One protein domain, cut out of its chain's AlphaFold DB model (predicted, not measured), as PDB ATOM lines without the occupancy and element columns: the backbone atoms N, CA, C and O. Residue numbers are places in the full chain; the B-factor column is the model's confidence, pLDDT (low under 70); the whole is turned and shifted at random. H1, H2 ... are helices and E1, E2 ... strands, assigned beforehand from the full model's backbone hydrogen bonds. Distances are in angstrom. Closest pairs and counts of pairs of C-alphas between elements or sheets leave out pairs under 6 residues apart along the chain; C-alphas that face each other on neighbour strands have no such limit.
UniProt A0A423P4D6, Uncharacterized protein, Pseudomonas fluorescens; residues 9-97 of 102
ATOM      1  N   VAL A   9       7.194  -7.329 -31.958       91.12
ATOM      2  CA  VAL A   9       7.100  -6.152 -31.096       91.12
ATOM      3  C   VAL A   9       7.665  -6.477 -29.723       91.12
ATOM      4  O   VAL A   9       7.492  -7.587 -29.210       91.12
ATOM      5  N   SER A  10       8.344  -5.502 -29.128       93.06
ATOM      6  CA  SER A  10       8.872  -5.614 -27.773       93.06
ATOM      7  C   SER A  10       7.819  -5.160 -26.770       93.06
ATOM      8  O   SER A  10       7.349  -4.024 -26.822       93.06
ATOM      9  N   ILE A  11       7.464  -6.043 -25.841       93.25
ATOM     10  CA  ILE A  11       6.526  -5.762 -24.757       93.25
ATOM     11  C   ILE A  11       7.315  -5.639 -23.453       93.25
ATOM     12  O   ILE A  11       7.978  -6.609 -23.061       93.25
ATOM     13  N   PRO A  12       7.274  -4.474 -22.782       94.50
ATOM     14  CA  PRO A  12       7.897  -4.310 -21.482       94.50
ATOM     15  C   PRO A  12       7.086  -5.025 -20.399       94.50
ATOM     16  O   PRO A  12       5.857  -5.126 -20.471       94.50
ATOM     17  N   TYR A  13       7.791  -5.503 -19.384       94.94
ATOM     18  CA  TYR A  13       7.215  -6.057 -18.168       94.94
ATOM     19  C   TYR A  13       8.102  -5.716 -16.972       94.94
ATOM     20  O   TYR A  13       9.308  -5.530 -17.126       94.94
ATOM     21  N   THR A  14       7.518  -5.708 -15.786       95.12
ATOM     22  CA  THR A  14       8.227  -5.551 -14.515       95.12
ATOM     23  C   THR A  14       7.804  -6.691 -13.609       95.12
ATOM     24  O   THR A  14       6.619  -7.018 -13.542       95.12
ATOM     25  N   TYR A  15       8.756  -7.330 -12.934       93.56
ATOM     26  CA  TYR A  15       8.437  -8.336 -11.927       93.56
ATOM     27  C   TYR A  15       8.983  -7.967 -10.553       93.56
ATOM     28  O   TYR A  15      10.037  -7.346 -10.424       93.56
ATOM     29  N   TYR A  16       8.244  -8.391  -9.535       92.44
ATOM     30  CA  TYR A  16       8.503  -8.134  -8.126       92.44
ATOM     31  C   TYR A  16       8.639  -9.480  -7.429       92.44
ATOM     32  O   TYR A  16       7.739 -10.312  -7.541       92.44
ATOM     33  N   LYS A  17       9.758  -9.717  -6.744       88.19
ATOM     34  CA  LYS A  17      10.047 -10.975  -6.049       88.19
ATOM     35  C   LYS A  17      10.151 -10.702  -4.549       88.19
ATOM     36  O   LYS A  17      11.199 -10.279  -4.075       88.19
ATOM     37  N   GLY A  18       9.068 -10.940  -3.809       82.69
ATOM     38  CA  GLY A  18       9.011 -10.625  -2.375       82.69
ATOM     39  C   GLY A  18       9.395  -9.167  -2.090       82.69
ATOM     40  O   GLY A  18       8.848  -8.258  -2.708       82.69
ATOM     41  N   ASP A  19      10.364  -8.966  -1.193       81.94
ATOM     42  CA  ASP A  19      10.885  -7.645  -0.805       81.94
ATOM     43  C   ASP A  19      12.074  -7.158  -1.665       81.94
ATOM     44  O   ASP A  19      12.718  -6.158  -1.337       81.94
ATOM     45  N   GLU A  20      12.418  -7.860  -2.752       86.25
ATOM     46  CA  GLU A  20      13.481  -7.432  -3.667       86.25
ATOM     47  C   GLU A  20      13.060  -6.214  -4.509       86.25
ATOM     48  O   GLU A  20      11.877  -5.951  -4.740       86.25
ATOM     49  N   ALA A  21      14.051  -5.465  -5.003       88.62
ATOM     50  CA  ALA A  21      13.802  -4.354  -5.915       88.62
ATOM     51  C   ALA A  21      13.103  -4.842  -7.203       88.62
ATOM     52  O   ALA A  21      13.413  -5.936  -7.684       88.62
ATOM     53  N   PRO A  22      12.195  -4.036  -7.786       92.25
ATOM     54  CA  PRO A  22      11.536  -4.385  -9.037       92.25
ATOM     55  C   PRO A  22      12.553  -4.600 -10.153       92.25
ATOM     56  O   PRO A  22      13.541  -3.869 -10.264       92.25
ATOM     57  N   VAL A  23      12.287  -5.589 -11.002       93.31
ATOM     58  CA  VAL A  23      13.151  -5.919 -12.133       93.31
ATOM     59  C   VAL A  23      12.383  -5.759 -13.433       93.31
ATOM     60  O   VAL A  23      11.450  -6.510 -13.730       93.31
ATOM     61  N   ASP A  24      12.832  -4.804 -14.239       94.38
ATOM     62  CA  ASP A  24      12.292  -4.565 -15.570       94.38
ATOM     63  C   ASP A  24      12.848  -5.560 -16.596       94.38
ATOM     64  O   ASP A  24      13.988  -6.040 -16.539       94.38
ATOM     65  N   GLY A  25      12.024  -5.867 -17.585       92.25
ATOM     66  CA  GLY A  25      12.369  -6.730 -18.691       92.25
ATOM     67  C   GLY A  25      11.553  -6.418 -19.933       92.25
ATOM     68  O   GLY A  25      10.617  -5.624 -19.930       92.25
ATOM     69  N   MET A  26      11.940  -7.059 -21.029       94.00
ATOM     70  CA  MET A  26      11.220  -6.993 -22.290       94.00
ATOM     71  C   MET A  26      11.160  -8.385 -22.902       94.00
ATOM     72  O   MET A  26      12.110  -9.163 -22.777       94.00
ATOM     73  N   VAL A  27      10.051  -8.691 -23.567       92.62
ATOM     74  CA  VAL A  27       9.924  -9.870 -24.426       92.62
ATOM     75  C   VAL A  27       9.558  -9.456 -25.835       92.62
ATOM     76  O   VAL A  27       8.796  -8.514 -26.033       92.62
ATOM     77  N   ASN A  28      10.069 -10.193 -26.814       93.19
ATOM     78  CA  ASN A  28       9.648 -10.036 -28.196       93.19
ATOM     79  C   ASN A  28       8.540 -11.039 -28.486       93.19
ATOM     80  O   ASN A  28       8.719 -12.244 -28.304       93.19
ATOM     81  N   VAL A  29       7.399 -10.537 -28.940       91.75
ATOM     82  CA  VAL A  29       6.261 -11.356 -29.357       91.75
ATOM     83  C   VAL A  29       5.914 -11.022 -30.799       91.75
ATOM     84  O   VAL A  29       6.088  -9.874 -31.214       91.75
ATOM     85  N   PRO A  30       5.407 -11.984 -31.579       92.25
ATOM     86  CA  PRO A  30       4.841 -11.662 -32.873       92.25
ATOM     87  C   PRO A  30       3.761 -10.593 -32.752       92.25
ATOM     88  O   PRO A  30       2.875 -10.697 -31.900       92.25
ATOM     89  N   GLN A  31       3.788  -9.600 -33.635       89.19
ATOM     90  CA  GLN A  31       2.857  -8.472 -33.628       89.19
ATOM     91  C   GLN A  31       1.391  -8.932 -33.645       89.19
ATOM     92  O   GLN A  31       0.550  -8.363 -32.951       89.19
ATOM     93  N   ARG A  32       1.081 -10.013 -34.371       89.75
ATOM     94  CA  ARG A  32      -0.265 -10.615 -34.418       89.75
ATOM     95  C   ARG A  32      -0.734 -11.205 -33.081       89.75
ATOM     96  O   ARG A  32      -1.933 -11.310 -32.861       89.75
ATOM     97  N   MET A  33       0.197 -11.586 -32.204       91.75
ATOM     98  CA  MET A  33      -0.080 -12.187 -30.895       91.75
ATOM     99  C   MET A  33       0.062 -11.179 -29.747       91.75
ATOM    100  O   MET A  33      -0.189 -11.533 -28.600       91.75
ATOM    101  N   GLN A  34       0.453  -9.928 -30.019       88.50
ATOM    102  CA  GLN A  34       0.772  -8.946 -28.974       88.50
ATOM    103  C   GLN A  34      -0.425  -8.590 -28.077       88.50
ATOM    104  O   GLN A  34      -0.242  -8.199 -26.930       88.50
ATOM    105  N   LEU A  35      -1.647  -8.718 -28.606       87.62
ATOM    106  CA  LEU A  35      -2.893  -8.457 -27.879       87.62
ATOM    107  C   LEU A  35      -3.467  -9.726 -27.232       87.62
ATOM    108  O   LEU A  35      -4.411  -9.644 -26.445       87.62
ATOM    109  N   ASP A  36      -2.914 -10.903 -27.541       92.44
ATOM    110  CA  ASP A  36      -3.281 -12.143 -26.864       92.44
ATOM    111  C   ASP A  36      -2.570 -12.196 -25.512       92.44
ATOM    112  O   ASP A  36      -1.437 -12.665 -25.373       92.44
ATOM    113  N   SER A  37      -3.272 -11.723 -24.483       89.31
ATOM    114  CA  SER A  37      -2.735 -11.680 -23.129       89.31
ATOM    115  C   SER A  37      -2.276 -13.053 -22.635       89.31
ATOM    116  O   SER A  37      -1.314 -13.118 -21.877       89.31
ATOM    117  N   ARG A  38      -2.905 -14.168 -23.033       90.00
ATOM    118  CA  ARG A  38      -2.478 -15.503 -22.573       90.00
ATOM    119  C   ARG A  38      -1.150 -15.890 -23.201       90.00
ATOM    120  O   ARG A  38      -0.281 -16.411 -22.496       90.00
ATOM    121  N   PHE A  39      -0.997 -15.606 -24.490       90.69
ATOM    122  CA  PHE A  39       0.250 -15.815 -25.208       90.69
ATOM    123  C   PHE A  39       1.375 -14.960 -24.616       90.69
ATOM    124  O   PHE A  39       2.398 -15.509 -24.207       90.69
ATOM    125  N   VAL A  40       1.167 -13.644 -24.477       91.69
ATOM    126  CA  VAL A  40       2.181 -12.725 -23.929       91.69
ATOM    127  C   VAL A  40       2.574 -13.133 -22.508       91.69
ATOM    128  O   VAL A  40       3.762 -13.271 -22.225       91.69
ATOM    129  N   ARG A  41       1.600 -13.454 -21.643       92.62
ATOM    130  CA  ARG A  41       1.852 -13.990 -20.292       92.62
ATOM    131  C   ARG A  41       2.720 -15.251 -20.328       92.62
ATOM    132  O   ARG A  41       3.596 -15.418 -19.486       92.62
ATOM    133  N   GLY A  42       2.478 -16.156 -21.278       91.81
ATOM    134  CA  GLY A  42       3.285 -17.365 -21.472       91.81
ATOM    135  C   GLY A  42       4.737 -17.059 -21.845       91.81
ATOM    136  O   GLY A  42       5.654 -17.620 -21.241       91.81
ATOM    137  N   VAL A  43       4.949 -16.137 -22.785       93.12
ATOM    138  CA  VAL A  43       6.292 -15.714 -23.216       93.12
ATOM    139  C   VAL A  43       7.037 -15.007 -22.081       93.12
ATOM    140  O   VAL A  43       8.179 -15.362 -21.794       93.12
ATOM    141  N   VAL A  44       6.388 -14.074 -21.379       93.88
ATOM    142  CA  VAL A  44       6.976 -13.358 -20.232       93.88
ATOM    143  C   VAL A  44       7.351 -14.318 -19.109       93.88
ATOM    144  O   VAL A  44       8.489 -14.302 -18.642       93.88
ATOM    145  N   ALA A  45       6.432 -15.201 -18.712       93.19
ATOM    146  CA  ALA A  45       6.691 -16.193 -17.675       93.19
ATOM    147  C   ALA A  45       7.886 -17.093 -18.032       93.19
ATOM    148  O   ALA A  45       8.740 -17.366 -17.189       93.19
ATOM    149  N   THR A  46       7.983 -17.501 -19.299       92.75
ATOM    150  CA  THR A  46       9.105 -18.293 -19.816       92.75
ATOM    151  C   THR A  46      10.421 -17.513 -19.754       92.75
ATOM    152  O   THR A  46      11.421 -18.045 -19.277       92.75
ATOM    153  N   GLN A  47      10.432 -16.242 -20.165       92.81
ATOM    154  CA  GLN A  47      11.627 -15.395 -20.115       92.81
ATOM    155  C   GLN A  47      12.133 -15.194 -18.680       92.81
ATOM    156  O   GLN A  47      13.337 -15.282 -18.432       92.81
ATOM    157  N   ILE A  48      11.224 -14.944 -17.732       91.88
ATOM    158  CA  ILE A  48      11.556 -14.831 -16.305       91.88
ATOM    159  C   ILE A  48      12.128 -16.157 -15.797       91.88
ATOM    160  O   ILE A  48      13.185 -16.164 -15.170       91.88
ATOM    161  N   ALA A  49      11.488 -17.284 -16.125       91.12
ATOM    162  CA  ALA A  49      11.963 -18.608 -15.738       91.12
ATOM    163  C   ALA A  49      13.372 -18.920 -16.271       91.12
ATOM    164  O   ALA A  49      14.164 -19.512 -15.544       91.12
ATOM    165  N   MET A  50      13.715 -18.505 -17.498       91.12
ATOM    166  CA  MET A  50      15.074 -18.674 -18.038       91.12
ATOM    167  C   MET A  50      16.099 -17.889 -17.219       91.12
ATOM    168  O   MET A  50      17.083 -18.469 -16.770       91.12
ATOM    169  N   LYS A  51      15.835 -16.598 -16.978       90.06
ATOM    170  CA  LYS A  51      16.738 -15.720 -16.217       90.06
ATOM    171  C   LYS A  51      16.951 -16.206 -14.784       90.06
ATOM    172  O   LYS A  51      18.066 -16.176 -14.277       90.06
ATOM    173  N   LEU A  52      15.884 -16.648 -14.122       88.69
ATOM    174  CA  LEU A  52      15.959 -17.133 -12.744       88.69
ATOM    175  C   LEU A  52      16.640 -18.501 -12.655       88.69
ATOM    176  O   LEU A  52      17.403 -18.746 -11.722       88.69
ATOM    177  N   LYS A  53      16.475 -19.360 -13.664       86.56
ATOM    178  CA  LYS A  53      17.174 -20.647 -13.723       86.56
ATOM    179  C   LYS A  53      18.693 -20.492 -13.781       86.56
ATOM    180  O   LYS A  53      19.395 -21.302 -13.183       86.56
ATOM    181  N   GLU A  54      19.208 -19.465 -14.458       85.69
ATOM    182  CA  GLU A  54      20.648 -19.151 -14.474       85.69
ATOM    183  C   GLU A  54      21.198 -18.833 -13.072       85.69
ATOM    184  O   GLU A  54      22.386 -19.006 -12.821       85.69
ATOM    185  N   GLN A  55      20.322 -18.439 -12.144       84.81
ATOM    186  CA  GLN A  55      20.636 -18.161 -10.741       84.81
ATOM    187  C   GLN A  55      20.335 -19.355  -9.818       84.81
ATOM    188  O   GLN A  55      20.429 -19.230  -8.604       84.81
ATOM    189  N   GLY A  56      19.951 -20.510 -10.375       83.25
ATOM    190  CA  GLY A  56      19.540 -21.679  -9.595       83.25
ATOM    191  C   GLY A  56      18.111 -21.602  -9.048       83.25
ATOM    192  O   GLY A  56      17.749 -22.408  -8.201       83.25
ATOM    193  N   ILE A  57      17.280 -20.677  -9.530       86.50
ATOM    194  CA  ILE A  57      15.892 -20.522  -9.083       86.50
ATOM    195  C   ILE A  57      14.947 -21.160 -10.106       86.50
ATOM    196  O   ILE A  57      14.970 -20.849 -11.299       86.50
ATOM    197  N   PHE A  58      14.070 -22.044  -9.643       88.69
ATOM    198  CA  PHE A  58      13.070 -22.721 -10.463       88.69
ATOM    199  C   PHE A  58      11.712 -22.037 -10.355       88.69
ATOM    200  O   PHE A  58      11.233 -21.756  -9.261       88.69
ATOM    201  N   VAL A  59      11.057 -21.828 -11.498       89.56
ATOM    202  CA  VAL A  59       9.791 -21.090 -11.571       89.56
ATOM    203  C   VAL A  59       8.638 -22.001 -11.977       89.56
ATOM    204  O   VAL A  59       8.731 -22.771 -12.939       89.56
ATOM    205  N   TRP A  60       7.539 -21.890 -11.241       90.25
ATOM    206  CA  TRP A  60       6.279 -22.573 -11.471       90.25
ATOM    207  C   TRP A  60       5.176 -21.566 -11.769       90.25
ATOM    208  O   TRP A  60       5.190 -20.424 -11.309       90.25
ATOM    209  N   ARG A  61       4.197 -22.019 -12.538       88.19
ATOM    210  CA  ARG A  61       2.978 -21.291 -12.860       88.19
ATOM    211  C   ARG A  61       1.819 -22.269 -12.825       88.19
ATOM    212  O   ARG A  61       1.919 -23.341 -13.415       88.19
ATOM    213  N   ASP A  62       0.739 -21.904 -12.141       84.81
ATOM    214  CA  ASP A  62      -0.486 -22.712 -12.073       84.81
ATOM    215  C   ASP A  62      -0.220 -24.177 -11.647       84.81
ATOM    216  O   ASP A  62      -0.869 -25.108 -12.117       84.81
ATOM    217  N   GLY A  63       0.778 -24.403 -10.782       81.06
ATOM    218  CA  GLY A  63       1.161 -25.744 -10.323       81.06
ATOM    219  C   GLY A  63       2.036 -26.554 -11.289       81.06
ATOM    220  O   GLY A  63       2.298 -27.722 -11.012       81.06
ATOM    221  N   TYR A  64       2.543 -25.956 -12.370       84.44
ATOM    222  CA  TYR A  64       3.453 -26.596 -13.323       84.44
ATOM    223  C   TYR A  64       4.786 -25.853 -13.420       84.44
ATOM    224  O   TYR A  64       4.831 -24.626 -13.459       84.44
ATOM    225  N   SER A  65       5.887 -26.599 -13.508       85.31
ATOM    226  CA  SER A  65       7.208 -26.028 -13.791       85.31
ATOM    227  C   SER A  65       7.254 -25.452 -15.208       85.31
ATOM    228  O   SER A  65       6.964 -26.169 -16.165       85.31
ATOM    229  N   LEU A  66       7.747 -24.220 -15.356       84.94
ATOM    230  CA  LEU A  66       7.930 -23.594 -16.667       84.94
ATOM    231  C   LEU A  66       9.184 -24.094 -17.393       84.94
ATOM    232  O   LEU A  66       9.112 -24.428 -18.572       84.94
ATOM    233  N   ILE A  67      10.336 -24.165 -16.712       81.62
ATOM    234  CA  ILE A  67      11.609 -24.580 -17.325       81.62
ATOM    235  C   ILE A  67      12.428 -25.435 -16.366       81.62
ATOM    236  O   ILE A  67      12.864 -24.971 -15.317       81.62
ATOM    237  N   GLY A  68      12.728 -26.668 -16.785       66.44
ATOM    238  CA  GLY A  68      13.718 -27.531 -16.133       66.44
ATOM    239  C   GLY A  68      13.423 -27.902 -14.679       66.44
ATOM    240  O   GLY A  68      14.337 -28.364 -14.002       66.44
ATOM    241  N   GLY A  69      12.198 -27.697 -14.186       62.66
ATOM    242  CA  GLY A  69      11.830 -28.032 -12.820       62.66
ATOM    243  C   GLY A  69      11.946 -29.528 -12.571       62.66
ATOM    244  O   GLY A  69      11.524 -30.359 -13.376       62.66
ATOM    245  N   THR A  70      12.535 -29.859 -11.430       63.88
ATOM    246  CA  THR A  70      12.651 -31.231 -10.943       63.88
ATOM    247  C   THR A  70      11.775 -31.386  -9.705       63.88
ATOM    248  O   THR A  70      11.534 -30.424  -8.977       63.88
ATOM    249  N   SER A  71      11.313 -32.601  -9.417       64.56
ATOM    250  CA  SER A  71      10.533 -32.901  -8.204       64.56
ATOM    251  C   SER A  71      11.329 -32.722  -6.902       64.56
ATOM    252  O   SER A  71      10.775 -32.925  -5.829       64.56
ATOM    253  N   LYS A  72      12.629 -32.407  -6.997       67.69
ATOM    254  CA  LYS A  72      13.574 -32.309  -5.876       67.69
ATOM    255  C   LYS A  72      13.751 -30.887  -5.342       67.69
ATOM    256  O   LYS A  72      14.543 -30.688  -4.433       67.69
ATOM    257  N   VAL A  73      13.064 -29.917  -5.933       70.56
ATOM    258  CA  VAL A  73      13.102 -28.527  -5.482       70.56
ATOM    259  C   VAL A  73      12.343 -28.415  -4.164       70.56
ATOM    260  O   VAL A  73      11.206 -28.885  -4.072       70.56
ATOM    261  N   ASP A  74      12.967 -27.807  -3.156       71.06
ATOM    262  CA  ASP A  74      12.293 -27.521  -1.896       71.06
ATOM    263  C   ASP A  74      11.223 -26.446  -2.121       71.06
ATOM    264  O   ASP A  74      11.495 -25.350  -2.606       71.06
ATOM    265  N   LYS A  75       9.974 -26.786  -1.799       74.81
ATOM    266  CA  LYS A  75       8.827 -25.882  -1.948       74.81
ATOM    267  C   LYS A  75       8.437 -25.187  -0.650       74.81
ATOM    268  O   LYS A  75       7.484 -24.412  -0.656       74.81
ATOM    269  N   SER A  76       9.136 -25.473   0.450       71.56
ATOM    270  CA  SER A  76       8.842 -24.904   1.766       71.56
ATOM    271  C   SER A  76       9.123 -23.396   1.844       71.56
ATOM    272  O   SER A  76       8.467 -22.695   2.610       71.56
ATOM    273  N   SER A  77      10.032 -22.894   1.004       70.94
ATOM    274  CA  SER A  77      10.505 -21.504   0.950       70.94
ATOM    275  C   SER A  77      10.058 -20.750  -0.314       70.94
ATOM    276  O   SER A  77      10.718 -19.808  -0.748       70.94
ATOM    277  N   GLY A  78       8.953 -21.172  -0.936       80.94
ATOM    278  CA  GLY A  78       8.457 -20.555  -2.167       80.94
ATOM    279  C   GLY A  78       8.170 -19.059  -2.019       80.94
ATOM    280  O   GLY A  78       7.511 -18.642  -1.070       80.94
ATOM    281  N   VAL A  79       8.626 -18.269  -2.991       88.19
ATOM    282  CA  VAL A  79       8.369 -16.825  -3.079       88.19
ATOM    283  C   VAL A  79       7.441 -16.549  -4.254       88.19
ATOM    284  O   VAL A  79       7.654 -17.056  -5.359       88.19
ATOM    285  N   GLU A  80       6.411 -15.737  -4.032       90.56
ATOM    286  CA  GLU A  80       5.552 -15.267  -5.115       90.56
ATOM    287  C   GLU A  80       6.247 -14.165  -5.913       90.56
ATOM    288  O   GLU A  80       6.836 -13.232  -5.363       90.56
ATOM    289  N   ILE A  81       6.166 -14.289  -7.234       91.50
ATOM    290  CA  ILE A  81       6.587 -13.264  -8.176       91.50
ATOM    291  C   ILE A  81       5.341 -12.697  -8.829       91.50
ATOM    292  O   ILE A  81       4.650 -13.404  -9.564       91.50
ATOM    293  N   VAL A  82       5.083 -11.415  -8.603       93.62
ATOM    294  CA  VAL A  82       4.041 -10.678  -9.319       93.62
ATOM    295  C   VAL A  82       4.672 -10.066 -10.559       93.62
ATOM    296  O   VAL A  82       5.759  -9.495 -10.478       93.62
ATOM    297  N   VAL A  83       4.023 -10.211 -11.710       93.62
ATOM    298  CA  VAL A  83       4.508  -9.668 -12.978       93.62
ATOM    299  C   VAL A  83       3.444  -8.772 -13.587       93.62
ATOM    300  O   VAL A  83       2.351  -9.239 -13.918       93.62
ATOM    301  N   ASP A  84       3.819  -7.518 -13.797       93.12
ATOM    302  CA  ASP A  84       2.997  -6.489 -14.419       93.12
ATOM    303  C   ASP A  84       3.537  -6.112 -15.801       93.12
ATOM    304  O   ASP A  84       4.729  -6.229 -16.093       93.12
ATOM    305  N   GLY A  85       2.650  -5.645 -16.674       88.50
ATOM    306  CA  GLY A  85       3.006  -5.178 -18.008       88.50
ATOM    307  C   GLY A  85       1.790  -4.673 -18.773       88.50
ATOM    308  O   GLY A  85       0.720  -4.471 -18.208       88.50
ATOM    309  N   ALA A  86       1.932  -4.511 -20.089       84.69
ATOM    310  CA  ALA A  86       0.824  -4.141 -20.982       84.69
ATOM    311  C   ALA A  86      -0.194  -5.286 -21.222       84.69
ATOM    312  O   ALA A  86      -0.936  -5.281 -22.201       84.69
ATOM    313  N   PHE A  87      -0.199  -6.291 -20.349       87.88
ATOM    314  CA  PHE A  87      -1.026  -7.492 -20.376       87.88
ATOM    315  C   PHE A  87      -1.566  -7.747 -18.964       87.88
ATOM    316  O   PHE A  87      -1.143  -7.113 -18.001       87.88
ATOM    317  N   GLU A  88      -2.512  -8.671 -18.832       88.62
ATOM    318  CA  GLU A  88      -3.081  -9.022 -17.529       88.62
ATOM    319  C   GLU A  88      -1.995  -9.535 -16.568       88.62
ATOM    320  O   GLU A  88      -1.266 -10.478 -16.904       88.62
ATOM    321  N   THR A  89      -1.925  -8.935 -15.375       90.62
ATOM    322  CA  THR A  89      -1.004  -9.326 -14.303       90.62
ATOM    323  C   THR A  89      -1.037 -10.835 -14.082       90.62
ATOM    324  O   THR A  89      -2.091 -11.479 -14.095       90.62
ATOM    325  N   LEU A  90       0.140 -11.424 -13.888       92.50
ATOM    326  CA  LEU A  90       0.270 -12.848 -13.599       92.50
ATOM    327  C   LEU A  90       1.146 -13.060 -12.366       92.50
ATOM    328  O   LEU A  90       2.094 -12.313 -12.135       92.50
ATOM    329  N   THR A  91       0.858 -14.132 -11.631       93.19
ATOM    330  CA  THR A  91       1.667 -14.572 -10.492       93.19
ATOM    331  C   THR A  91       2.436 -15.836 -10.862       93.19
ATOM    332  O   THR A  91       1.883 -16.763 -11.459       93.19
ATOM    333  N   LEU A  92       3.719 -15.874 -10.514       91.94
ATOM    334  CA  LEU A  92       4.588 -17.045 -10.600       91.94
ATOM    335  C   LEU A  92       5.047 -17.439  -9.198       91.94
ATOM    336  O   LEU A  92       5.038 -16.631  -8.276       91.94
ATOM    337  N   GLN A  93       5.485 -18.679  -9.050       91.62
ATOM    338  CA  GLN A  93       6.086 -19.185  -7.821       91.62
ATOM    339  C   GLN A  93       7.543 -19.514  -8.106       91.62
ATOM    340  O   GLN A  93       7.831 -20.319  -8.990       91.62
ATOM    341  N   ALA A  94       8.460 -18.883  -7.387       88.50
ATOM    342  CA  ALA A  94       9.883 -19.160  -7.468       88.50
ATOM    343  C   ALA A  94      10.344 -19.972  -6.262       88.50
ATOM    344  O   ALA A  94       9.931 -19.722  -5.132       88.50
ATOM    345  N   TYR A  95      11.235 -20.920  -6.521       86.88
ATOM    346  CA  TYR A  95      11.813 -21.805  -5.524       86.88
ATOM    347  C   TYR A  95      13.317 -21.896  -5.746       86.88
ATOM    348  O   TYR A  95      13.762 -22.073  -6.882       86.88
ATOM    349  N   ASP A  96      14.097 -21.782  -4.681       80.19
ATOM    350  CA  ASP A  96      15.548 -21.924  -4.760       80.19
ATOM    351  C   ASP A  96      15.950 -23.406  -4.904       80.19
ATOM    352  O   ASP A  96      15.260 -24.312  -4.430       80.19
ATOM    353  N   ALA A  97      17.062 -23.674  -5.589       67.19
ATOM    354  CA  ALA A  97      17.667 -25.002  -5.640       67.19
ATOM    355  C   ALA A  97      18.377 -25.387  -4.327       67.19
ATOM    356  O   ALA A  97      18.599 -26.576  -4.087       67.19
TER     357      ALA A  97
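Overview. This is residues 9 to 97 of the 102 residues of an uncharacterized protein of Pseudomonas fluorescens (UniProt A0A423P4D6). A single sheet of five antiparallel strands, curled like part of a barrel, wraps round one helix, H1, which covers one face of the sheet; no named helix lies on the other face. The long link from E3 to E4, residues 62 to 78, has no named element, and a short pairing of its residues 64 to 65 with residues 60 to 61 ties it to the edge strand E3. The printed part has 89 residues, with one named helix and five named strands in the order E1, E2, H1, E3, E4, E5; across the sheet the order is E2, E1, E4, E5, E3. The class is mixed, helices and strands, in two layers, a sheet with its helix on one face. The whole is compact, with a radius of gyration of the C-alphas of 12.8 A, and only just elongated, spanning 38 by 25 by 21 A.

Arrangement. E1, residues 9 to 17, and E2, residues 23 to 30, form an antiparallel hairpin, with N 11 and O 27 2.8 A apart, within hydrogen-bond range. E2 is an edge strand. On the other side of E1 is E4, residues 79 to 85, antiparallel to it at 149 degrees between their directions, with N 14 and O 84 at 2.9 A. E4 and E5, residues 90 to 96, form a second hairpin, with N 81 and O 92 at 2.8 A. E3, residues 57 to 61, is the other edge strand, antiparallel to E5, with N 60 and O 93 at 2.8 A. E2 and E3 are apart. From edge to edge the strands' lines turn by 55 degrees and the way across the sheet turns by 156 degrees. The sheet is strongly twisted and curls round H1, residues 37 to 53, which is on it. The closest C-alphas of H1 and E3 are those of Ala 49 and Val 59, 5.3 A apart; those of H1 and E2 are Val 44 and Val 27, 6.2 A apart. H1 and E4 are near each other. In H1 every O i to N i+4 pair is within hydrogen-bond range.

Along the chain. E1 begins at C-alpha 9, (7.100, -6.152, -31.096), and spans 25.7 A to residue 17; E2, residues 23 to 30, spans 23.1 A. H1, residues 37 to 53, begins at C-alpha 37, (-2.735, -11.680, -23.129), and spans 23.8 A. E3, residues 57 to 61, spans 13.5 A, and E4, residues 79 to 85, 19.7 A. E5, residues 90 to 96, spans 19.8 A and ends at C-alpha 96, (15.548, -21.924, -4.760).

Size, cuts and confidence. The two C-alphas farthest apart are those of Arg 32 and Ser 76, at 40.0 A. The printed part has no cut. The link from E3 to E4 is long, with 17 residues. The mean pLDDT of the printed part is 87.1; residues 68 to 72 and residue 97 are under 70.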